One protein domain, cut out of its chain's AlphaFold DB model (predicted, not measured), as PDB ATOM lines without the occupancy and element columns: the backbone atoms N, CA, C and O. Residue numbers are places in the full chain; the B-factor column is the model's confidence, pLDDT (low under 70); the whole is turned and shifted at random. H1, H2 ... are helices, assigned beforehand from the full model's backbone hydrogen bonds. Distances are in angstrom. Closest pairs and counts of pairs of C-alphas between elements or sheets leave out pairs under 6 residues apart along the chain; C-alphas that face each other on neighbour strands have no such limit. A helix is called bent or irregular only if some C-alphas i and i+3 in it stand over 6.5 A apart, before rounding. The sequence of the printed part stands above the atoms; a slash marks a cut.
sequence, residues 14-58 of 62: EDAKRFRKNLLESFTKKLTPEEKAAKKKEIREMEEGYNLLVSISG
ATOM      1  N   GLU A  14      27.664 -21.147   7.571       86.38
ATOM      2  CA  GLU A  14      27.701 -22.598   7.760       86.38
ATOM      3  C   GLU A  14      26.883 -23.357   6.707       86.38
ATOM      4  O   GLU A  14      27.349 -24.365   6.168       86.38
ATOM      5  N   ASP A  15      25.742 -22.806   6.290       85.19
ATOM      6  CA  ASP A  15      24.915 -23.386   5.228       85.19
ATOM      7  C   ASP A  15      25.646 -23.423   3.886       85.19
ATOM      8  O   ASP A  15      25.529 -24.390   3.132       85.19
ATOM      9  N   ALA A  16      26.481 -22.419   3.596       87.75
ATOM     10  CA  ALA A  16      27.281 -22.398   2.371       87.75
ATOM     11  C   ALA A  16      28.345 -23.503   2.382       87.75
ATOM     12  O   ALA A  16      28.613 -24.127   1.352       87.75
ATOM     13  N   LYS A  17      28.934 -23.778   3.553       87.75
ATOM     14  CA  LYS A  17      29.882 -24.886   3.730       87.75
ATOM     15  C   LYS A  17      29.181 -26.230   3.540       87.75
ATOM     16  O   LYS A  17      29.698 -27.087   2.826       87.75
ATOM     17  N   ARG A  18      27.986 -26.393   4.119       89.75
ATOM     18  CA  ARG A  18      27.182 -27.615   3.995       89.75
ATOM     19  C   ARG A  18      26.729 -27.860   2.555       89.75
ATOM     20  O   ARG A  18      26.882 -28.969   2.058       89.75
ATOM     21  N   PHE A  19      26.261 -26.820   1.864       87.31
ATOM     22  CA  PHE A  19      25.888 -26.889   0.452       87.31
ATOM     23  C   PHE A  19      27.071 -27.311  -0.427       87.31
ATOM     24  O   PHE A  19      26.949 -28.250  -1.208       87.31
ATOM     25  N   ARG A  20      28.244 -26.685  -0.249       86.12
ATOM     26  CA  ARG A  20      29.465 -27.060  -0.983       86.12
ATOM     27  C   ARG A  20      29.874 -28.507  -0.727       86.12
ATOM     28  O   ARG A  20      30.235 -29.200  -1.671       86.12
ATOM     29  N   LYS A  21      29.807 -28.966   0.527       87.25
ATOM     30  CA  LYS A  21      30.126 -30.353   0.887       87.25
ATOM     31  C   LYS A  21      29.170 -31.339   0.213       87.25
ATOM     32  O   LYS A  21      29.633 -32.279  -0.419       87.25
ATOM     33  N   ASN A  22      27.864 -31.091   0.292       86.31
ATOM     34  CA  ASN A  22      26.853 -31.949  -0.326       86.31
ATOM     35  C   ASN A  22      27.000 -31.999  -1.853       86.31
ATOM     36  O   ASN A  22      26.876 -33.063  -2.448       86.31
ATOM     37  N   LEU A  23      27.306 -30.858  -2.478       85.81
ATOM     38  CA  LEU A  23      27.544 -30.769  -3.915       85.81
ATOM     39  C   LEU A  23      28.807 -31.540  -4.329       85.81
ATOM     40  O   LEU A  23      28.818 -32.265  -5.318       85.81
ATOM     41  N   LEU A  24      29.885 -31.417  -3.552       83.25
ATOM     42  CA  LEU A  24      31.100 -32.190  -3.788       83.25
ATOM     43  C   LEU A  24      30.832 -33.694  -3.649       83.25
ATOM     44  O   LEU A  24      31.268 -34.471  -4.495       83.25
ATOM     45  N   GLU A  25      30.082 -34.106  -2.624       81.75
ATOM     46  CA  GLU A  25      29.661 -35.498  -2.431       81.75
ATOM     47  C   GLU A  25      28.751 -36.018  -3.554       81.75
ATOM     48  O   GLU A  25      28.797 -37.210  -3.846       81.75
ATOM     49  N   SER A  26      27.946 -35.167  -4.204       80.06
ATOM     50  CA  SER A  26      27.116 -35.587  -5.340       80.06
ATOM     51  C   SER A  26      27.920 -35.774  -6.627       80.06
ATOM     52  O   SER A  26      27.580 -36.628  -7.440       80.06
ATOM     53  N   PHE A  27      28.981 -34.986  -6.828       76.44
ATOM     54  CA  PHE A  27      29.856 -35.114  -7.999       76.44
ATOM     55  C   PHE A  27      30.915 -36.202  -7.838       76.44
ATOM     56  O   PHE A  27      31.329 -36.828  -8.815       76.44
ATOM     57  N   THR A  28      31.369 -36.443  -6.611       72.12
ATOM     58  CA  THR A  28      32.337 -37.499  -6.342       72.12
ATOM     59  C   THR A  28      31.615 -38.836  -6.237       72.12
ATOM     60  O   THR A  28      30.900 -39.106  -5.275       72.12
ATOM     61  N   LYS A  29      31.817 -39.717  -7.230       69.94
ATOM     62  CA  LYS A  29      31.429 -41.126  -7.092       69.94
ATOM     63  C   LYS A  29      32.034 -41.653  -5.792       69.94
ATOM     64  O   LYS A  29      33.255 -41.637  -5.619       69.94
ATOM     65  N   LYS A  30      31.177 -42.106  -4.876       69.38
ATOM     66  CA  LYS A  30      31.613 -42.793  -3.662       69.38
ATOM     67  C   LYS A  30      32.240 -44.113  -4.098       69.38
ATOM     68  O   LYS A  30      31.524 -45.075  -4.337       69.38
ATOM     69  N   LEU A  31      33.567 -44.111  -4.243       66.06
ATOM     70  CA  LEU A  31      34.340 -45.318  -4.523       66.06
ATOM     71  C   LEU A  31      34.000 -46.353  -3.453       66.06
ATOM     72  O   LEU A  31      34.077 -46.044  -2.251       66.06
ATOM     73  N   THR A  32      33.614 -47.549  -3.885       77.56
ATOM     74  CA  THR A  32      33.356 -48.653  -2.960       77.56
ATOM     75  C   THR A  32      34.649 -49.001  -2.210       77.56
ATOM     76  O   THR A  32      35.751 -48.649  -2.652       77.56
ATOM     77  N   PRO A  33      34.568 -49.657  -1.038       77.19
ATOM     78  CA  PRO A  33      35.762 -50.082  -0.307       77.19
ATOM     79  C   PRO A  33      36.730 -50.900  -1.178       77.19
ATOM     80  O   PRO A  33      37.943 -50.736  -1.062       77.19
ATOM     81  N   GLU A  34      36.190 -51.706  -2.094       76.94
ATOM     82  CA  GLU A  34      36.947 -52.510  -3.056       76.94
ATOM     83  C   GLU A  34      37.695 -51.645  -4.078       76.94
ATOM     84  O   GLU A  34      38.897 -51.818  -4.264       76.94
ATOM     85  N   GLU A  35      37.040 -50.643  -4.672       78.75
ATOM     86  CA  GLU A  35      37.686 -49.719  -5.615       78.75
ATOM     87  C   GLU A  35      38.759 -48.852  -4.938       78.75
ATOM     88  O   GLU A  35      39.792 -48.539  -5.533       78.75
ATOM     89  N   LYS A  36      38.552 -48.479  -3.667       80.94
ATOM     90  CA  LYS A  36      39.573 -47.780  -2.870       80.94
ATOM     91  C   LYS A  36      40.784 -48.668  -2.602       80.94
ATOM     92  O   LYS A  36      41.913 -48.183  -2.678       80.94
ATOM     93  N   ALA A  37      40.562 -49.943  -2.286       83.31
ATOM     94  CA  ALA A  37      41.638 -50.902  -2.075       83.31
ATOM     95  C   ALA A  37      42.421 -51.158  -3.373       83.31
ATOM     96  O   ALA A  37      43.651 -51.141  -3.343       83.31
ATOM     97  N   ALA A  38      41.724 -51.295  -4.506       84.81
ATOM     98  CA  ALA A  38      42.337 -51.449  -5.823       84.81
ATOM     99  C   ALA A  38      43.211 -50.240  -6.188       84.81
ATOM    100  O   ALA A  38      44.393 -50.414  -6.470       84.81
ATOM    101  N   LYS A  39      42.689 -49.011  -6.057       82.62
ATOM    102  CA  LYS A  39      43.481 -47.791  -6.289       82.62
ATOM    103  C   LYS A  39      44.690 -47.680  -5.369       82.62
ATOM    104  O   LYS A  39      45.748 -47.235  -5.794       82.62
ATOM    105  N   LYS A  40      44.558 -48.068  -4.098       86.50
ATOM    106  CA  LYS A  40      45.686 -48.037  -3.156       86.50
ATOM    107  C   LYS A  40      46.775 -49.037  -3.547       86.50
ATOM    108  O   LYS A  40      47.954 -48.731  -3.395       86.50
ATOM    109  N   LYS A  41      46.385 -50.216  -4.037       90.12
ATOM    110  CA  LYS A  41      47.317 -51.217  -4.559       90.12
ATOM    111  C   LYS A  41      48.029 -50.699  -5.812       90.12
ATOM    112  O   LYS A  41      49.248 -50.759  -5.862       90.12
ATOM    113  N   GLU A  42      47.284 -50.110  -6.743       86.75
ATOM    114  CA  GLU A  42      47.815 -49.518  -7.976       86.75
ATOM    115  C   GLU A  42      48.822 -48.390  -7.694       86.75
ATOM    116  O   GLU A  42      49.918 -48.384  -8.247       86.75
ATOM    117  N   ILE A  43      48.502 -47.478  -6.768       87.81
ATOM    118  CA  ILE A  43      49.423 -46.406  -6.349       87.81
ATOM    119  C   ILE A  43      50.705 -46.991  -5.754       87.81
ATOM    120  O   ILE A  43      51.794 -46.535  -6.085       87.81
ATOM    121  N   ARG A  44      50.590 -48.017  -4.906       90.94
ATOM    122  CA  ARG A  44      51.754 -48.656  -4.287       90.94
ATOM    123  C   ARG A  44      52.651 -49.335  -5.325       90.94
ATOM    124  O   ARG A  44      53.864 -49.186  -5.258       90.94
ATOM    125  N   GLU A  45      52.069 -50.048  -6.284       90.44
ATOM    126  CA  GLU A  45      52.821 -50.673  -7.381       90.44
ATOM    127  C   GLU A  45      53.513 -49.614  -8.256       90.44
ATOM    128  O   GLU A  45      54.660 -49.795  -8.663       90.44
ATOM    129  N   MET A  46      52.856 -48.475  -8.489       87.19
ATOM    130  CA  MET A  46      53.433 -47.348  -9.222       87.19
ATOM    131  C   MET A  46      54.585 -46.676  -8.453       87.19
ATOM    132  O   MET A  46      55.609 -46.360  -9.057       87.19
ATOM    133  N   GLU A  47      54.459 -46.493  -7.136       86.25
ATOM    134  CA  GLU A  47      55.532 -45.980  -6.270       86.25
ATOM    135  C   GLU A  47      56.732 -46.934  -6.226       86.25
ATOM    136  O   GLU A  47      57.875 -46.498  -6.351       86.25
ATOM    137  N   GLU A  48      56.491 -48.239  -6.082       88.75
ATOM    138  CA  GLU A  48      57.540 -49.263  -6.106       88.75
ATOM    139  C   GLU A  48      58.251 -49.290  -7.471       88.75
ATOM    140  O   GLU A  48      59.483 -49.314  -7.524       88.75
ATOM    141  N   GLY A  49      57.500 -49.182  -8.573       87.25
ATOM    142  CA  GLY A  49      58.051 -49.057  -9.923       87.25
ATOM    143  C   GLY A  49      58.877 -47.783 -10.119       87.25
ATOM    144  O   GLY A  49      59.984 -47.844 -10.654       87.25
ATOM    145  N   TYR A  50      58.389 -46.637  -9.642       82.69
ATOM    146  CA  TYR A  50      59.128 -45.376  -9.689       82.69
ATOM    147  C   TYR A  50      60.427 -45.457  -8.881       82.69
ATOM    148  O   TYR A  50      61.492 -45.120  -9.390       82.69
ATOM    149  N   ASN A  51      60.374 -45.982  -7.657       84.56
ATOM    150  CA  ASN A  51      61.553 -46.149  -6.808       84.56
ATOM    151  C   ASN A  51      62.585 -47.097  -7.429       84.56
ATOM    152  O   ASN A  51      63.789 -46.850  -7.324       84.56
ATOM    153  N   LEU A  52      62.138 -48.155  -8.111       86.00
ATOM    154  CA  LEU A  52      63.019 -49.043  -8.862       86.00
ATOM    155  C   LEU A  52      63.699 -48.300 -10.022       86.00
ATOM    156  O   LEU A  52      64.915 -48.400 -10.176       86.00
ATOM    157  N   LEU A  53      62.951 -47.512 -10.798       83.81
ATOM    158  CA  LEU A  53      63.502 -46.693 -11.885       83.81
ATOM    159  C   LEU A  53      64.498 -45.645 -11.371       83.81
ATOM    160  O   LEU A  53      65.574 -45.478 -11.947       83.81
ATOM    161  N   VAL A  54      64.190 -44.977 -10.259       80.81
ATOM    162  CA  VAL A  54      65.098 -44.037  -9.584       80.81
ATOM    163  C   VAL A  54      66.371 -44.747  -9.114       80.81
ATOM    164  O   VAL A  54      67.471 -44.235  -9.319       80.81
ATOM    165  N   SER A  55      66.243 -45.951  -8.554       79.62
ATOM    166  CA  SER A  55      67.386 -46.749  -8.093       79.62
ATOM    167  C   SER A  55      68.282 -47.200  -9.251       79.62
ATOM    168  O   SER A  55      69.502 -47.110  -9.151       79.62
ATOM    169  N   ILE A  56      67.693 -47.642 -10.369       81.88
ATOM    170  CA  ILE A  56      68.430 -48.069 -11.571       81.88
ATOM    171  C   ILE A  56      69.104 -46.878 -12.263       81.88
ATOM    172  O   ILE A  56      70.231 -46.995 -12.736       81.88
ATOM    173  N   SER A  57      68.437 -45.726 -12.315       77.19
ATOM    174  CA  SER A  57      68.972 -44.508 -12.941       77.19
ATOM    175  C   SER A  57      70.007 -43.769 -12.089       77.19
ATOM    176  O   SER A  57      70.532 -42.752 -12.536       77.19
ATOM    177  N   GLY A  58      70.299 -44.237 -10.869       75.00
ATOM    178  CA  GLY A  58      71.230 -43.565  -9.960       75.00
ATOM    179  C   GLY A  58      70.745 -42.188  -9.490       75.00
ATOM    180  O   GLY A  58      71.567 -41.344  -9.142       75.00
TER     181      GLY A  58
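Overview. This is residues 14 to 58 of the 62 residues of an uncharacterized protein of uncultured Bacteroides sp (UniProt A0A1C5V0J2). The longer helix, H2, makes one arm of a wide open V, and the shorter helix, H1, lies in the other arm, with a short stretch of chain, residues 28 to 32, joining them near the point. The two helices do not fold back on each other, and there is no core between them. The printed part has 45 residues with two named helices, H1 then H2 along the chain, and no named strand; its class is all helix. The whole is extended, with a radius of gyration of the C-alphas of 17.7 A, and spans 53 by 24 by 13 A.

Arrangement. H2, residues 33 to 56, has the N-to-C direction (0.96, 0.13, -0.24). H1, residues 14 to 27, has the N-to-C direction (0.13, -0.73, -0.67). H1 and H2 are apart, with no C-alpha of the one within 8 A of the other. A tight link of 5 residues joins them. In both H1 and H2 every O i to N i+4 pair is within hydrogen-bond range. Residues 14 to 30, of which 14 to 27 belong to H1, stand free, and so do residues 40 to 58, of which 40 to 56 belong to H2.

Along the chain. H2 runs 34.6 A from C-alpha 33 at (35.762, -50.082, -0.307) to C-alpha 56 at (68.430, -48.069, -11.571). H1 runs 20.2 A from its first to its last C-alpha and begins with C-alpha 14 at (27.701, -22.598, 7.760). Neither helix is bent.

Size, cuts and confidence. The C-alphas of Asp 15 and Ile 56 are the two farthest apart, at 52.8 A. The printed part has no cut. The mean pLDDT of the printed part is 82.8, and residues 29 to 31, between the helices, are under 70.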